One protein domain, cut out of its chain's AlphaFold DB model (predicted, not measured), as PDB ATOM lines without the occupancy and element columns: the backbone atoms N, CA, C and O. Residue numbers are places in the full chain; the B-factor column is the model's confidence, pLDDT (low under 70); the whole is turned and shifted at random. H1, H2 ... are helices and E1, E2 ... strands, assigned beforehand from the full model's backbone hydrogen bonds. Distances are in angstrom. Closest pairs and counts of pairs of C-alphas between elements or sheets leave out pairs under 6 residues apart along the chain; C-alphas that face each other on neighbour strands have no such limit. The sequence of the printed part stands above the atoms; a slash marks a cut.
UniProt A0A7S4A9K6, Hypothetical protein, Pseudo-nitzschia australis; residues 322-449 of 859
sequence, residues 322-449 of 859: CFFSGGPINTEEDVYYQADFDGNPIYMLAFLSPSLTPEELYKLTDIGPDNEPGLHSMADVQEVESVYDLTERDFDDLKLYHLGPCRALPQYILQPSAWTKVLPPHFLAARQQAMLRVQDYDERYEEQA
ATOM      1  N   CYS A 322      12.800 100.363 163.952       74.94
ATOM      2  CA  CYS A 322      12.448 101.705 164.372       74.94
ATOM      3  C   CYS A 322      12.015 102.516 163.150       74.94
ATOM      4  O   CYS A 322      12.829 102.834 162.281       74.94
ATOM      5  N   PHE A 323      10.738 102.882 163.119       68.38
ATOM      6  CA  PHE A 323      10.089 103.634 162.050       68.38
ATOM      7  C   PHE A 323      10.833 104.935 161.699       68.38
ATOM      8  O   PHE A 323      10.907 105.316 160.533       68.38
ATOM      9  N   PHE A 324      11.423 105.596 162.700       64.62
ATOM     10  CA  PHE A 324      12.086 106.892 162.537       64.62
ATOM     11  C   PHE A 324      13.565 106.786 162.152       64.62
ATOM     12  O   PHE A 324      14.020 107.537 161.291       64.62
ATOM     13  N   SER A 325      14.327 105.866 162.753       62.44
ATOM     14  CA  SER A 325      15.760 105.726 162.446       62.44
ATOM     15  C   SER A 325      16.048 104.786 161.268       62.44
ATOM     16  O   SER A 325      17.179 104.766 160.779       62.44
ATOM     17  N   GLY A 326      15.068 103.978 160.844       63.00
ATOM     18  CA  GLY A 326      15.264 102.866 159.906       63.00
ATOM     19  C   GLY A 326      16.097 101.714 160.485       63.00
ATOM     20  O   GLY A 326      16.380 100.733 159.800       63.00
ATOM     21  N   GLY A 327      16.534 101.837 161.742       67.25
ATOM     22  CA  GLY A 327      17.403 100.874 162.401       67.25
ATOM     23  C   GLY A 327      16.642  99.658 162.932       67.25
ATOM     24  O   GLY A 327      15.442  99.750 163.189       67.25
ATOM     25  N   PRO A 328      17.338  98.529 163.151       68.19
ATOM     26  CA  PRO A 328      16.783  97.420 163.917       68.19
ATOM     27  C   PRO A 328      16.427  97.852 165.341       68.19
ATOM     28  O   PRO A 328      17.024  98.792 165.870       68.19
ATOM     29  N   ILE A 329      15.531  97.096 165.963       79.38
ATOM     30  CA  ILE A 329      15.299  97.075 167.406       79.38
ATOM     31  C   ILE A 329      15.522  95.636 167.863       79.38
ATOM     32  O   ILE A 329      14.832  94.731 167.386       79.38
ATOM     33  N   ASN A 330      16.471  95.418 168.768       79.25
ATOM     34  CA  ASN A 330      16.629  94.133 169.428       79.25
ATOM     35  C   ASN A 330      15.588  94.025 170.551       79.25
ATOM     36  O   ASN A 330      15.728  94.657 171.591       79.25
ATOM     37  N   THR A 331      14.554  93.203 170.370       83.69
ATOM     38  CA  THR A 331      13.497  93.004 171.379       83.69
ATOM     39  C   THR A 331      13.988  92.467 172.719       83.69
ATOM     40  O   THR A 331      13.272  92.592 173.711       83.69
ATOM     41  N   GLU A 332      15.158  91.828 172.737       82.75
ATOM     42  CA  GLU A 332      15.746  91.239 173.938       82.75
ATOM     43  C   GLU A 332      16.578  92.247 174.740       82.75
ATOM     44  O   GLU A 332      16.726  92.048 175.941       82.75
ATOM     45  N   GLU A 333      17.080  93.321 174.110       82.31
ATOM     46  CA  GLU A 333      18.038  94.286 174.687       82.31
ATOM     47  C   GLU A 333      17.498  95.729 174.741       82.31
ATOM     48  O   GLU A 333      17.676  96.422 175.740       82.31
ATOM     49  N   ASP A 334      16.828  96.195 173.684       84.00
ATOM     50  CA  ASP A 334      16.401  97.587 173.527       84.00
ATOM     51  C   ASP A 334      15.050  97.860 174.206       84.00
ATOM     52  O   ASP A 334      14.082  97.129 173.999       84.00
ATOM     53  N   VAL A 335      14.919  98.986 174.915       87.44
ATOM     54  CA  VAL A 335      13.598  99.536 175.263       87.44
ATOM     55  C   VAL A 335      13.000 100.209 174.027       87.44
ATOM     56  O   VAL A 335      13.651 101.015 173.359       87.44
ATOM     57  N   TYR A 336      11.744  99.905 173.709       90.56
ATOM     58  CA  TYR A 336      11.064 100.472 172.547       90.56
ATOM     59  C   TYR A 336       9.594 100.756 172.820       90.56
ATOM     60  O   TYR A 336       9.001 100.293 173.788       90.56
ATOM     61  N   TYR A 337       9.005 101.526 171.922       92.38
ATOM     62  CA  TYR A 337       7.584 101.788 171.844       92.38
ATOM     63  C   TYR A 337       6.990 101.049 170.656       92.38
ATOM     64  O   TYR A 337       7.628 100.932 169.608       92.38
ATOM     65  N   GLN A 338       5.761 100.576 170.815       94.12
ATOM     66  CA  GLN A 338       4.971  99.927 169.779       94.12
ATOM     67  C   GLN A 338       3.641 100.667 169.624       94.12
ATOM     68  O   GLN A 338       2.995 100.973 170.622       94.12
ATOM     69  N   ALA A 339       3.229 100.930 168.388       92.19
ATOM     70  CA  ALA A 339       1.904 101.443 168.051       92.19
ATOM     71  C   ALA A 339       1.289 100.581 166.947       92.19
ATOM     72  O   ALA A 339       2.019  99.991 166.147       92.19
ATOM     73  N   ASP A 340      -0.038 100.509 166.889       92.12
ATOM     74  CA  ASP A 340      -0.734  99.881 165.767       92.12
ATOM     75  C   ASP A 340      -0.992 100.908 164.656       92.12
ATOM     76  O   ASP A 340      -1.470 102.013 164.916       92.12
ATOM     77  N   PHE A 341      -0.660 100.546 163.419       84.19
ATOM     78  CA  PHE A 341      -0.931 101.327 162.221       84.19
ATOM     79  C   PHE A 341      -1.723 100.473 161.229       84.19
ATOM     80  O   PHE A 341      -1.167  99.684 160.460       84.19
ATOM     81  N   ASP A 342      -3.045 100.634 161.271       85.69
ATOM     82  CA  ASP A 342      -4.011  99.917 160.434       85.69
ATOM     83  C   ASP A 342      -3.814  98.379 160.478       85.69
ATOM     84  O   ASP A 342      -3.799  97.704 159.446       85.69
ATOM     85  N   GLY A 343      -3.616  97.826 161.683       86.62
ATOM     86  CA  GLY A 343      -3.356  96.403 161.936       86.62
ATOM     87  C   GLY A 343      -1.891  95.970 161.781       86.62
ATOM     88  O   GLY A 343      -1.587  94.784 161.926       86.62
ATOM     89  N   ASN A 344      -0.979  96.896 161.466       82.06
ATOM     90  CA  ASN A 344       0.453  96.632 161.342       82.06
ATOM     91  C   ASN A 344       1.210  97.291 162.504       82.06
ATOM     92  O   ASN A 344       1.207  98.521 162.606       82.06
ATOM     93  N   PRO A 345       1.930  96.530 163.348       87.56
ATOM     94  CA  PRO A 345       2.697  97.118 164.434       87.56
ATOM     95  C   PRO A 345       3.894  97.905 163.883       87.56
ATOM     96  O   PRO A 345       4.780  97.350 163.227       87.56
ATOM     97  N   ILE A 346       3.939  99.200 164.189       85.75
ATOM     98  CA  ILE A 346       5.113 100.055 163.996       85.75
ATOM     99  C   ILE A 346       5.853 100.216 165.321       85.75
ATOM    100  O   ILE A 346       5.260 100.146 166.399       85.75
ATOM    101  N   TYR A 347       7.161 100.454 165.246       87.38
ATOM    102  CA  TYR A 347       8.012 100.528 166.430       87.38
ATOM    103  C   TYR A 347       8.855 101.801 166.447       87.38
ATOM    104  O   TYR A 347       9.235 102.324 165.400       87.38
ATOM    105  N   MET A 348       9.188 102.287 167.637       85.69
ATOM    106  CA  MET A 348      10.065 103.435 167.847       85.69
ATOM    107  C   MET A 348      11.047 103.123 168.973       85.69
ATOM    108  O   MET A 348      10.650 102.799 170.084       85.69
ATOM    109  N   LEU A 349      12.341 103.201 168.678       81.44
ATOM    110  CA  LEU A 349      13.412 102.883 169.622       81.44
ATOM    111  C   LEU A 349      13.543 103.979 170.690       81.44
ATOM    112  O   LEU A 349      13.725 105.149 170.346       81.44
ATOM    113  N   ALA A 350      13.488 103.606 171.971       77.81
ATOM    114  CA  ALA A 350      13.702 104.522 173.085       77.81
ATOM    115  C   ALA A 350      15.194 104.544 173.450       77.81
ATOM    116  O   ALA A 350      15.684 103.727 174.227       77.81
ATOM    117  N   PHE A 351      15.940 105.482 172.867       64.75
ATOM    118  CA  PHE A 351      17.366 105.624 173.151       64.75
ATOM    119  C   PHE A 351      17.633 106.154 174.569       64.75
ATOM    120  O   PHE A 351      17.310 107.305 174.875       64.75
ATOM    121  N   LEU A 352      18.352 105.367 175.374       50.53
ATOM    122  CA  LEU A 352      19.290 105.900 176.367       50.53
ATOM    123  C   LEU A 352      20.729 105.866 175.837       50.53
ATOM    124  O   LEU A 352      21.012 105.350 174.754       50.53
ATOM    125  N   SER A 353      21.651 106.427 176.624       47.22
ATOM    126  CA  SER A 353      23.091 106.224 176.461       47.22
ATOM    127  C   SER A 353      23.394 104.720 176.325       47.22
ATOM    128  O   SER A 353      23.126 103.988 177.280       47.22
ATOM    129  N   PRO A 354      23.951 104.244 175.190       52.50
ATOM    130  CA  PRO A 354      24.111 102.817 174.866       52.50
ATOM    131  C   PRO A 354      25.297 102.166 175.608       52.50
ATOM    132  O   PRO A 354      26.132 101.472 175.022       52.50
ATOM    133  N   SER A 355      25.417 102.491 176.893       59.31
ATOM    134  CA  SER A 355      26.564 102.252 177.764       59.31
ATOM    135  C   SER A 355      26.184 101.834 179.183       59.31
ATOM    136  O   SER A 355      27.106 101.626 179.958       59.31
ATOM    137  N   LEU A 356      24.890 101.773 179.520       75.12
ATOM    138  CA  LEU A 356      24.405 101.282 180.811       75.12
ATOM    139  C   LEU A 356      23.560 100.026 180.593       75.12
ATOM    140  O   LEU A 356      22.625 100.060 179.789       75.12
ATOM    141  N   THR A 357      23.879  98.942 181.296       85.25
ATOM    142  CA  THR A 357      22.974  97.788 181.421       85.25
ATOM    143  C   THR A 357      21.847  98.112 182.413       85.25
ATOM    144  O   THR A 357      21.974  99.066 183.187       85.25
ATOM    145  N   PRO A 358      20.729  97.362 182.447       88.88
ATOM    146  CA  PRO A 358      19.676  97.618 183.431       88.88
ATOM    147  C   PRO A 358      20.141  97.412 184.874       88.88
ATOM    148  O   PRO A 358      19.671  98.104 185.768       88.88
ATOM    149  N   GLU A 359      21.100  96.518 185.108       90.69
ATOM    150  CA  GLU A 359      21.710  96.309 186.422       90.69
ATOM    151  C   GLU A 359      22.521  97.534 186.870       90.69
ATOM    152  O   GLU A 359      22.434  97.928 188.031       90.69
ATOM    153  N   GLU A 360      23.260  98.172 185.956       88.31
ATOM    154  CA  GLU A 360      23.963  99.437 186.220       88.31
ATOM    155  C   GLU A 360      22.970 100.596 186.417       88.31
ATOM    156  O   GLU A 360      23.126 101.408 187.329       88.31
ATOM    157  N   LEU A 361      21.918 100.649 185.593       88.44
ATOM    158  CA  LEU A 361      20.866 101.669 185.627       88.44
ATOM    159  C   LEU A 361      20.070 101.649 186.946       88.44
ATOM    160  O   LEU A 361      19.804 102.702 187.522       88.44
ATOM    161  N   TYR A 362      19.725 100.457 187.437       91.81
ATOM    162  CA  TYR A 362      19.029 100.247 188.710       91.81
ATOM    163  C   TYR A 362      19.976 100.116 189.922       91.81
ATOM    164  O   TYR A 362      19.513  99.838 191.029       91.81
ATOM    165  N   LYS A 363      21.293 100.316 189.741       91.88
ATOM    166  CA  LYS A 363      22.334 100.165 190.781       91.88
ATOM    167  C   LYS A 363      22.269  98.821 191.540       91.88
ATOM    168  O   LYS A 363      22.410  98.768 192.761       91.88
ATOM    169  N   LEU A 364      22.046  97.721 190.818       91.00
ATOM    170  CA  LEU A 364      21.935  96.364 191.380       91.00
ATOM    171  C   LEU A 364      23.282  95.696 191.661       91.00
ATOM    172  O   LEU A 364      23.351  94.723 192.417       91.00
ATOM    173  N   THR A 365      24.354  96.183 191.041       88.44
ATOM    174  CA  THR A 365      25.713  95.729 191.325       88.44
ATOM    175  C   THR A 365      26.200  96.366 192.623       88.44
ATOM    176  O   THR A 365      26.487  97.561 192.648       88.44
ATOM    177  N   ASP A 366      26.361  95.560 193.674       68.12
ATOM    178  CA  ASP A 366      26.758  96.000 195.030       68.12
ATOM    179  C   ASP A 366      28.163  96.633 195.110       68.12
ATOM    180  O   ASP A 366      28.582  97.115 196.157       68.12
ATOM    181  N   ILE A 367      28.892  96.633 193.991       63.66
ATOM    182  CA  ILE A 367      30.210  97.238 193.812       63.66
ATOM    183  C   ILE A 367      30.083  98.402 192.820       63.66
ATOM    184  O   ILE A 367      30.697  98.413 191.750       63.66
ATOM    185  N   GLY A 368      29.269  99.402 193.167       62.09
ATOM    186  CA  GLY A 368      29.443 100.731 192.587       62.09
ATOM    187  C   GLY A 368      30.870 101.215 192.895       62.09
ATOM    188  O   GLY A 368      31.330 101.015 194.021       62.09
ATOM    189  N   PRO A 369      31.599 101.838 191.947       62.97
ATOM    190  CA  PRO A 369      33.010 102.202 192.146       62.97
ATOM    191  C   PRO A 369      33.240 103.132 193.348       62.97
ATOM    192  O   PRO A 369      34.331 103.140 193.915       62.97
ATOM    193  N   ASP A 370      32.202 103.868 193.745       73.25
ATOM    194  CA  ASP A 370      32.216 104.851 194.826       73.25
ATOM    195  C   ASP A 370      31.494 104.364 196.105       73.25
ATOM    196  O   ASP A 370      31.291 105.150 197.027       73.25
ATOM    197  N   ASN A 371      31.086 103.084 196.172       75.31
ATOM    198  CA  ASN A 371      30.170 102.542 197.191       75.31
ATOM    199  C   ASN A 371      28.883 103.379 197.362       75.31
ATOM    200  O   ASN A 371      28.325 103.445 198.459       75.31
ATOM    201  N   GLU A 372      28.409 104.037 196.295       76.88
ATOM    202  CA  GLU A 372      27.088 104.666 196.323       76.88
ATOM    203  C   GLU A 372      26.042 103.596 196.647       76.88
ATOM    204  O   GLU A 372      26.029 102.549 195.989       76.88
ATOM    205  N   PRO A 373      25.164 103.832 197.634       72.56
ATOM    206  CA  PRO A 373      24.118 102.878 197.926       72.56
ATOM    207  C   PRO A 373      23.144 102.790 196.742       72.56
ATOM    208  O   PRO A 373      23.036 103.701 195.908       72.56
ATOM    209  N   GLY A 374      22.457 101.649 196.664       87.12
ATOM    210  CA  GLY A 374      21.434 101.400 195.656       87.12
ATOM    211  C   GLY A 374      20.257 102.373 195.759       87.12
ATOM    212  O   GLY A 374      20.209 103.254 196.617       87.12
ATOM    213  N   LEU A 375      19.284 102.209 194.867       93.19
ATOM    214  CA  LEU A 375      18.029 102.954 194.956       93.19
ATOM    215  C   LEU A 375      17.335 102.597 196.280       93.19
ATOM    216  O   LEU A 375      17.199 101.415 196.595       93.19
ATOM    217  N   HIS A 376      16.954 103.612 197.058       93.69
ATOM    218  CA  HIS A 376      16.432 103.438 198.416       93.69
ATOM    219  C   HIS A 376      14.913 103.497 198.491       93.69
ATOM    220  O   HIS A 376      14.351 102.920 199.408       93.69
ATOM    221  N   SER A 377      14.252 104.178 197.552       95.06
ATOM    222  CA  SER A 377      12.799 104.327 197.559       95.06
ATOM    223  C   SER A 377      12.147 103.791 196.287       95.06
ATOM    224  O   SER A 377      12.724 103.782 195.195       95.06
ATOM    225  N   MET A 378      10.872 103.413 196.410       94.75
ATOM    226  CA  MET A 378      10.044 102.982 195.277       94.75
ATOM    227  C   MET A 378       9.899 104.098 194.230       94.75
ATOM    228  O   MET A 378       9.729 103.817 193.043       94.75
ATOM    229  N   ALA A 379       9.985 105.358 194.669       95.31
ATOM    230  CA  ALA A 379       9.962 106.529 193.804       95.31
ATOM    231  C   ALA A 379      11.229 106.629 192.942       95.31
ATOM    232  O   ALA A 379      11.104 106.895 191.752       95.31
ATOM    233  N   ASP A 380      12.417 106.334 193.483       94.00
ATOM    234  CA  ASP A 380      13.671 106.358 192.713       94.00
ATOM    235  C   ASP A 380      13.669 105.292 191.601       94.00
ATOM    236  O   ASP A 380      14.063 105.555 190.463       94.00
ATOM    237  N   VAL A 381      13.171 104.083 191.900       94.56
ATOM    238  CA  VAL A 381      13.044 102.991 190.913       94.56
ATOM    239  C   VAL A 381      12.062 103.365 189.795       94.56
ATOM    240  O   VAL A 381      12.308 103.068 188.622       94.56
ATOM    241  N   GLN A 382      10.967 104.050 190.137       93.62
ATOM    242  CA  GLN A 382      10.010 104.580 189.160       93.62
ATOM    243  C   GLN A 382      10.580 105.768 188.370       93.62
ATOM    244  O   GLN A 382      10.354 105.846 187.164       93.62
ATOM    245  N   GLU A 383      11.360 106.659 188.994       91.69
ATOM    246  CA  GLU A 383      12.023 107.777 188.313       91.69
ATOM    247  C   GLU A 383      12.975 107.253 187.234       91.69
ATOM    248  O   GLU A 383      12.885 107.688 186.085       91.69
ATOM    249  N   VAL A 384      13.804 106.257 187.559       90.25
ATOM    250  CA  VAL A 384      14.702 105.580 186.610       90.25
ATOM    251  C   VAL A 384      13.943 104.992 185.411       90.25
ATOM    252  O   VAL A 384      14.392 105.119 184.269       90.25
ATOM    253  N   GLU A 385      12.764 104.406 185.627       89.19
ATOM    254  CA  GLU A 385      11.917 103.926 184.532       89.19
ATOM    255  C   GLU A 385      11.285 105.078 183.720       89.19
ATOM    256  O   GLU A 385      11.169 104.976 182.492       89.19
ATOM    257  N   SER A 386      10.906 106.178 184.376       88.94
ATOM    258  CA  SER A 386      10.273 107.347 183.748       88.94
ATOM    259  C   SER A 386      11.195 108.120 182.798       88.94
ATOM    260  O   SER A 386      10.723 108.811 181.897       88.94
ATOM    261  N   VAL A 387      12.520 107.947 182.903       84.56
ATOM    262  CA  VAL A 387      13.496 108.526 181.952       84.56
ATOM    263  C   VAL A 387      13.219 108.072 180.510       84.56
ATOM    264  O   VAL A 387      13.526 108.789 179.548       84.56
ATOM    265  N   TYR A 388      12.615 106.891 180.355       83.94
ATOM    266  CA  TYR A 388      12.208 106.322 179.073       83.94
ATOM    267  C   TYR A 388      10.837 106.807 178.595       83.94
ATOM    268  O   TYR A 388      10.504 106.558 177.434       83.94
ATOM    269  N   ASP A 389      10.036 107.454 179.446       89.12
ATOM    270  CA  ASP A 389       8.674 107.864 179.108       89.12
ATOM    271  C   ASP A 389       8.682 108.977 178.057       89.12
ATOM    272  O   ASP A 389       9.439 109.956 178.128       89.12
ATOM    273  N   LEU A 390       7.837 108.804 177.039       85.25
ATOM    274  CA  LEU A 390       7.638 109.808 176.004       85.25
ATOM    275  C   LEU A 390       6.728 110.908 176.539       85.25
ATOM    276  O   LEU A 390       5.544 110.708 176.806       85.25
ATOM    277  N   THR A 391       7.292 112.099 176.652       87.00
ATOM    278  CA  THR A 391       6.581 113.312 177.043       87.00
ATOM    279  C   THR A 391       5.801 113.887 175.857       87.00
ATOM    280  O   THR A 391       6.166 113.674 174.702       87.00
ATOM    281  N   GLU A 392       4.757 114.685 176.103       86.56
ATOM    282  CA  GLU A 392       3.985 115.344 175.026       86.56
ATOM    283  C   GLU A 392       4.871 116.144 174.058       86.56
ATOM    284  O   GLU A 392       4.610 116.193 172.857       86.56
ATOM    285  N   ARG A 393       5.968 116.713 174.570       83.19
ATOM    286  CA  ARG A 393       6.981 117.426 173.787       83.19
ATOM    287  C   ARG A 393       7.671 116.536 172.754       83.19
ATOM    288  O   ARG A 393       7.968 116.994 171.656       83.19
ATOM    289  N   ASP A 394       7.912 115.280 173.102       82.81
ATOM    290  CA  ASP A 394       8.541 114.299 172.221       82.81
ATOM    291  C   ASP A 394       7.592 113.973 171.049       82.81
ATOM    292  O   ASP A 394       8.023 113.826 169.905       82.81
ATOM    293  N   PHE A 395       6.279 114.006 171.307       83.12
ATOM    294  CA  PHE A 395       5.228 113.947 170.288       83.12
ATOM    295  C   PHE A 395       5.029 115.247 169.506       83.12
ATOM    296  O   PHE A 395       4.632 115.190 168.345       83.12
ATOM    297  N   ASP A 396       5.313 116.417 170.075       80.56
ATOM    298  CA  ASP A 396       5.335 117.678 169.324       80.56
ATOM    299  C   ASP A 396       6.528 117.750 168.360       80.56
ATOM    300  O   ASP A 396       6.355 118.158 167.208       80.56
ATOM    301  N   ASP A 397       7.700 117.259 168.775       76.19
ATOM    302  CA  ASP A 397       8.828 117.007 167.873       76.19
ATOM    303  C   ASP A 397       8.407 115.999 166.776       76.19
ATOM    304  O   ASP A 397       8.640 116.240 165.590       76.19
ATOM    305  N   LEU A 398       7.693 114.919 167.130       72.94
ATOM    306  CA  LEU A 398       7.157 113.929 166.179       72.94
ATOM    307  C   LEU A 398       6.177 114.534 165.159       72.94
ATOM    308  O   LEU A 398       6.269 114.245 163.964       72.94
ATOM    309  N   LYS A 399       5.264 115.408 165.605       76.19
ATOM    310  CA  LYS A 399       4.343 116.170 164.742       76.19
ATOM    311  C   LYS A 399       5.121 117.084 163.796       76.19
ATOM    312  O   LYS A 399       4.763 117.190 162.625       76.19
ATOM    313  N   LEU A 400       6.200 117.712 164.266       69.38
ATOM    314  CA  LEU A 400       7.059 118.552 163.432       69.38
ATOM    315  C   LEU A 400       7.797 117.733 162.357       69.38
ATOM    316  O   LEU A 400       7.873 118.181 161.213       69.38
ATOM    317  N   TYR A 401       8.268 116.523 162.684       62.72
ATOM    318  CA  TYR A 401       8.822 115.573 161.705       62.72
ATOM    319  C   TYR A 401       7.773 115.087 160.694       62.72
ATOM    320  O   TYR A 401       8.052 115.022 159.496       62.72
ATOM    321  N   HIS A 402       6.554 114.795 161.154       58.00
ATOM    322  CA  HIS A 402       5.418 114.389 160.319       58.00
ATOM    323  C   HIS A 402       5.014 115.460 159.283       58.00
ATOM    324  O   HIS A 402       4.506 115.116 158.220       58.00
ATOM    325  N   LEU A 403       5.263 116.748 159.550       55.16
ATOM    326  CA  LEU A 403       5.027 117.843 158.593       55.16
ATOM    327  C   LEU A 403       6.097 117.940 157.480       55.16
ATOM    328  O   LEU A 403       6.045 118.855 156.654       55.16
ATOM    329  N   GLY A 404       7.075 117.028 157.454       57.06
ATOM    330  CA  GLY A 404       8.040 116.882 156.365       57.06
ATOM    331  C   GLY A 404       7.451 116.242 155.091       57.06
ATOM    332  O   GLY A 404       6.283 115.870 155.046       57.06
ATOM    333  N   PRO A 405       8.260 116.079 154.026       42.12
ATOM    334  CA  PRO A 405       7.826 115.439 152.775       42.12
ATOM    335  C   PRO A 405       7.645 113.911 152.886       42.12
ATOM    336  O   PRO A 405       7.150 113.276 151.954       42.12
ATOM    337  N   CYS A 406       8.059 113.307 154.003       43.75
ATOM    338  CA  CYS A 406       7.836 111.896 154.305       43.75
ATOM    339  C   CYS A 406       6.386 111.671 154.760       43.75
ATOM    340  O   CYS A 406       5.811 112.512 155.440       43.75
ATOM    341  N   ARG A 407       5.796 110.535 154.364       53.47
ATOM    342  CA  ARG A 407       4.352 110.255 154.482       53.47
ATOM    343  C   ARG A 407       3.765 110.606 155.855       53.47
ATOM    344  O   ARG A 407       4.256 110.160 156.889       53.47
ATOM    345  N   ALA A 408       2.642 111.314 155.817       62.56
ATOM    346  CA  ALA A 408       1.864 111.713 156.976       62.56
ATOM    347  C   ALA A 408       1.316 110.496 157.759       62.56
ATOM    348  O   ALA A 408       0.290 109.931 157.387       62.56
ATOM    349  N   LEU A 409       1.981 110.117 158.861       73.69
ATOM    350  CA  LEU A 409       1.421 109.237 159.905       73.69
ATOM    351  C   LEU A 409       0.035 109.737 160.367       73.69
ATOM    352  O   LEU A 409      -0.089 110.932 160.630       73.69
ATOM    353  N   PRO A 410      -0.992 108.887 160.536       83.12
ATOM    354  CA  PRO A 410      -2.288 109.322 161.055       83.12
ATOM    355  C   PRO A 410      -2.187 110.134 162.353       83.12
ATOM    356  O   PRO A 410      -1.366 109.836 163.217       83.12
ATOM    357  N   GLN A 411      -3.068 111.125 162.532       84.94
ATOM    358  CA  GLN A 411      -3.048 112.000 163.715       84.94
ATOM    359  C   GLN A 411      -3.161 111.240 165.046       84.94
ATOM    360  O   GLN A 411      -2.642 111.727 166.046       84.94
ATOM    361  N   TYR A 412      -3.797 110.061 165.064       88.19
ATOM    362  CA  TYR A 412      -3.876 109.227 166.263       88.19
ATOM    363  C   TYR A 412      -2.495 108.697 166.687       88.19
ATOM    364  O   TYR A 412      -2.168 108.756 167.865       88.19
ATOM    365  N   ILE A 413      -1.626 108.317 165.740       87.25
ATOM    366  CA  ILE A 413      -0.241 107.877 166.008       87.25
ATOM    367  C   ILE A 413       0.629 109.025 166.547       87.25
ATOM    368  O   ILE A 413       1.654 108.797 167.180       87.25
ATOM    369  N   LEU A 414       0.225 110.280 166.351       86.81
ATOM    370  CA  LEU A 414       0.922 111.447 166.904       86.81
ATOM    371  C   LEU A 414       0.501 111.776 168.351       86.81
ATOM    372  O   LEU A 414       0.851 112.846 168.857       86.81
ATOM    373  N   GLN A 415      -0.261 110.891 169.006       89.44
ATOM    374  CA  GLN A 415      -0.656 110.995 170.411       89.44
ATOM    375  C   GLN A 415       0.133 109.996 171.278       89.44
ATOM    376  O   GLN A 415       0.326 108.859 170.843       89.44
ATOM    377  N   PRO A 416       0.515 110.356 172.523       89.62
ATOM    378  CA  PRO A 416       1.169 109.430 173.453       89.62
ATOM    379  C   PRO A 416       0.388 108.135 173.687       89.62
ATOM    380  O   PRO A 416       0.968 107.057 173.720       89.62
ATOM    381  N   SER A 417      -0.939 108.239 173.767       92.31
ATOM    382  CA  SER A 417      -1.875 107.129 173.981       92.31
ATOM    383  C   SER A 417      -1.843 106.041 172.903       92.31
ATOM    384  O   SER A 417      -2.267 104.923 173.177       92.31
ATOM    385  N   ALA A 418      -1.350 106.336 171.696       92.31
ATOM    386  CA  ALA A 418      -1.224 105.341 170.632       92.31
ATOM    387  C   ALA A 418       0.028 104.458 170.765       92.31
ATOM    388  O   ALA A 418       0.141 103.473 170.038       92.31
ATOM    389  N   TRP A 419       0.961 104.794 171.665       93.19
ATOM    390  CA  TRP A 419       2.228 104.084 171.824       93.19
ATOM    391  C   TRP A 419       2.316 103.389 173.179       93.19
ATOM    392  O   TRP A 419       2.363 104.018 174.233       93.19
ATOM    393  N   THR A 420       2.432 102.067 173.148       95.06
ATOM    394  CA  THR A 420       2.727 101.248 174.322       95.06
ATOM    395  C   THR A 420       4.238 101.124 174.491       95.06
ATOM    396  O   THR A 420       4.937 100.685 173.575       95.06
ATOM    397  N   LYS A 421       4.747 101.495 175.668       94.31
ATOM    398  CA  LYS A 421       6.129 101.234 176.089       94.31
ATOM    399  C   LYS A 421       6.319  99.732 176.299       94.31
ATOM    400  O   LYS A 421       5.539  99.112 177.016       94.31
ATOM    401  N   VAL A 422       7.358  99.157 175.707       93.25
ATOM    402  CA  VAL A 422       7.718  97.746 175.857       93.25
ATOM    403  C   VAL A 422       9.111  97.653 176.470       93.25
ATOM    404  O   VAL A 422      10.103  98.086 175.880       93.25
ATOM    405  N   LEU A 423       9.168  97.087 177.675       91.88
ATOM    406  CA  LEU A 423      10.406  96.788 178.388       91.88
ATOM    407  C   LEU A 423      10.855  95.350 178.077       91.88
ATOM    408  O   LEU A 423      10.029  94.436 178.154       91.88
ATOM    409  N   PRO A 424      12.141  95.116 177.762       90.88
ATOM    410  CA  PRO A 424      12.685  93.769 177.624       90.88
ATOM    411  C   PRO A 424      12.594  92.928 178.911       90.88
ATOM    412  O   PRO A 424      12.602  93.486 180.011       90.88
ATOM    413  N   PRO A 425      12.606  91.583 178.820       91.94
ATOM    414  CA  PRO A 425      12.493  90.710 179.994       91.94
ATOM    415  C   PRO A 425      13.591  90.916 181.045       91.94
ATOM    416  O   PRO A 425      13.299  90.937 182.238       91.94
ATOM    417  N   HIS A 426      14.843  91.115 180.622       89.94
ATOM    418  CA  HIS A 426      15.963  91.366 181.537       89.94
ATOM    419  C   HIS A 426      15.827  92.730 182.245       89.94
ATOM    420  O   HIS A 426      16.127  92.851 183.429       89.94
ATOM    421  N   PHE A 427      15.256  93.728 181.562       92.81
ATOM    422  CA  PHE A 427      14.923  95.032 182.136       92.81
ATOM    423  C   PHE A 427      13.844  94.922 183.223       92.81
ATOM    424  O   PHE A 427      13.961  95.520 184.291       92.81
ATOM    425  N   LEU A 428      12.806  94.114 182.973       94.31
ATOM    426  CA  LEU A 428      11.757  93.816 183.951       94.31
ATOM    427  C   LEU A 428      12.300  93.043 185.162       94.31
ATOM    428  O   LEU A 428      11.917  93.351 186.288       94.31
ATOM    429  N   ALA A 429      13.208  92.087 184.950       95.62
ATOM    430  CA  ALA A 429      13.865  91.353 186.031       95.62
ATOM    431  C   ALA A 429      14.726  92.280 186.909       95.62
ATOM    432  O   ALA A 429      14.594  92.260 188.133       95.62
ATOM    433  N   ALA A 430      15.533  93.154 186.295       94.62
ATOM    434  CA  ALA A 430      16.318  94.157 187.011       94.62
ATOM    435  C   ALA A 430      15.418  95.121 187.809       94.62
ATOM    436  O   ALA A 430      15.642  95.336 189.001       94.62
ATOM    437  N   ARG A 431      14.328  95.620 187.206       95.19
ATOM    438  CA  ARG A 431      13.323  96.425 187.917       95.19
ATOM    439  C   ARG A 431      12.752  95.678 189.125       95.19
ATOM    440  O   ARG A 431      12.684  96.251 190.206       95.19
ATOM    441  N   GLN A 432      12.335  94.422 188.968       96.81
ATOM    442  CA  GLN A 432      11.781  93.624 190.071       96.81
ATOM    443  C   GLN A 432      12.796  93.439 191.206       96.81
ATOM    444  O   GLN A 432      12.447  93.625 192.368       96.81
ATOM    445  N   GLN A 433      14.060  93.160 190.880       96.44
ATOM    446  CA  GLN A 433      15.133  93.054 191.867       96.44
ATOM    447  C   GLN A 433      15.404  94.388 192.585       96.44
ATOM    448  O   GLN A 433      15.670  94.386 193.786       96.44
ATOM    449  N   ALA A 434      15.294  95.524 191.889       95.44
ATOM    450  CA  ALA A 434      15.412  96.852 192.494       95.44
ATOM    451  C   ALA A 434      14.265  97.130 193.478       95.44
ATOM    452  O   ALA A 434      14.508  97.577 194.593       95.44
ATOM    453  N   MET A 435      13.029  96.800 193.094       96.19
ATOM    454  CA  MET A 435      11.842  96.955 193.946       96.19
ATOM    455  C   MET A 435      11.931  96.082 195.210       96.19
ATOM    456  O   MET A 435      11.580  96.550 196.287       96.19
ATOM    457  N   LEU A 436      12.443  94.849 195.102       96.19
ATOM    458  CA  LEU A 436      12.687  93.980 196.262       96.19
ATOM    459  C   LEU A 436      13.771  94.552 197.188       96.19
ATOM    460  O   LEU A 436      13.575  94.604 198.392       96.19
ATOM    461  N   ARG A 437      14.888  95.053 196.641       94.88
ATOM    462  CA  ARG A 437      15.949  95.697 197.442       94.88
ATOM    463  C   ARG A 437      15.477  96.946 198.185       94.88
ATOM    464  O   ARG A 437      15.980  97.222 199.267       94.88
ATOM    465  N   VAL A 438      14.546  97.692 197.595       95.94
ATOM    466  CA  VAL A 438      13.882  98.830 198.240       95.94
ATOM    467  C   VAL A 438      12.988  98.355 199.386       95.94
ATOM    468  O   VAL A 438      13.092  98.895 200.477       95.94
ATOM    469  N   GLN A 439      12.181  97.309 199.184       95.94
ATOM    470  CA  GLN A 439      11.347  96.730 200.248       95.94
ATOM    471  C   GLN A 439      12.199  96.210 201.419       95.94
ATOM    472  O   GLN A 439      11.962  96.596 202.560       95.94
ATOM    473  N   ASP A 440      13.264  95.452 201.134       94.81
ATOM    474  CA  ASP A 440      14.264  95.017 202.121       94.81
ATOM    475  C   ASP A 440      14.937  96.195 202.863       94.81
ATOM    476  O   ASP A 440      15.436  96.025 203.978       94.81
ATOM    477  N   TYR A 441      15.042  97.369 202.229       94.31
ATOM    478  CA  TYR A 441      15.628  98.571 202.826       94.31
ATOM    479  C   TYR A 441      14.624  99.296 203.726       94.31
ATOM    480  O   TYR A 441      14.982  99.644 204.851       94.31
ATOM    481  N   ASP A 442      13.382  99.461 203.264       94.12
ATOM    482  CA  ASP A 442      12.278 100.041 204.033       94.12
ATOM    483  C   ASP A 442      12.021  99.218 205.315       94.12
ATOM    484  O   ASP A 442      11.989  99.788 206.405       94.12
ATOM    485  N   GLU A 443      11.966  97.881 205.226       95.88
ATOM    486  CA  GLU A 443      11.803  96.991 206.393       95.88
ATOM    487  C   GLU A 443      12.929  97.173 207.431       95.88
ATOM    488  O   GLU A 443      12.667  97.350 208.622       95.88
ATOM    489  N   ARG A 444      14.197  97.215 206.995       94.19
ATOM    490  CA  ARG A 444      15.345  97.440 207.899       94.19
ATOM    491  C   ARG A 444      15.376  98.847 208.486       94.19
ATOM    492  O   ARG A 444      15.919  99.038 209.576       94.19
ATOM    493  N   TYR A 445      14.860  99.834 207.758       94.12
ATOM    494  CA  TYR A 445      14.750 101.204 208.244       94.12
ATOM    495  C   TYR A 445      13.667 101.312 209.326       94.12
ATOM    496  O   TYR A 445      13.901 101.948 210.352       94.12
ATOM    497  N   GLU A 446      12.529 100.630 209.154       94.38
ATOM    498  CA  GLU A 446      11.492 100.518 210.189       94.38
ATOM    499  C   GLU A 446      11.997  99.783 211.444       94.38
ATOM    500  O   GLU A 446      11.760 100.262 212.554       94.38
ATOM    501  N   GLU A 447      12.757  98.688 211.299       94.25
ATOM    502  CA  GLU A 447      13.398  97.997 212.434       94.25
ATOM    503  C   GLU A 447      14.358  98.922 213.206       94.25
ATOM    504  O   GLU A 447      14.258  99.041 214.429       94.25
ATOM    505  N   GLN A 448      15.247  99.640 212.509       93.25
ATOM    506  CA  GLN A 448      16.187 100.576 213.147       93.25
ATOM    507  C   GLN A 448      15.469 101.756 213.817       93.25
ATOM    508  O   GLN A 448      15.827 102.149 214.928       93.25
ATOM    509  N   ALA A 449      14.420 102.293 213.188       93.56
ATOM    510  CA  ALA A 449      13.607 103.355 213.771       93.56
ATOM    511  C   ALA A 449      12.837 102.886 215.022       93.56
ATOM    512  O   ALA A 449      12.637 103.678 215.945       93.56
TER     513      ALA A 449
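What this domain is: This is residues 322 to 449 of the 859 residues of the protein "Hypothetical protein" of Pseudo-nitzschia australis (UniProt A0A7S4A9K6). The domain is long and narrow: a small antiparallel sheet lies toward one end, and the long helix H4 makes the other, its last residues, 443 to 449, sticking out free. H1 and H2 pack on parts of H4, while H3 lies toward the sheet's end but touches no helix. The 128 printed residues hold three strands and four helices in the order E1 E2 H1 H2 H3 E3 H4, with sheet order E2 E1 E3. The class is mixed, helices and strands; the whole is loose, with a radius of gyration of the C-alphas of 18.1 A and spans of 61 by 26 by 26 A.

How they stand to each other: E1, residues 336 to 341, and E2, residues 344 to 349, form an antiparallel hairpin, with N 339 and O 346 2.9 A apart, within hydrogen-bond range. E3, residues 420 to 422, is E1's other antiparallel neighbour, with N 338 and O 420 at 2.9 A. H1, residues 358 to 361, touches H4, residues 425 to 449, through 426 to 431 alone; their closest C-alphas, Pro 358 and Phe 427, are 5.6 A apart. H2, residues 378 to 386, touches H4 through 431 to 438 alone, at a shallow tilt of 24 degrees, opposite ways; C-alphas Met 378 and Val 438 are closest, at 6.4 A. H3, residues 392 to 402, is apart from E1 and E2. Every O i to N i+4 pair is within hydrogen-bond range in H2, H3 and H4; H1 is too short for one.

Where its parts are: E1 begins at C-alpha 336 (11.064, 100.472, 172.547) and spans 15.9 A; E2 spans 16.6 A. H2 spans 12.3 A and H3 14.8 A. H4 spans 36.1 A and ends at C-alpha 449 (13.607, 103.355, 213.771).

The domain as a whole: The farthest C-alphas, Pro 405 and Gln 448, are 62.7 A apart. The printed part has no cut. The links H1 to H2 and H3 to E3 are long. Confidence is under 70 at residues 323 to 328, 351 to 355, 366 to 369 and 400 to 408.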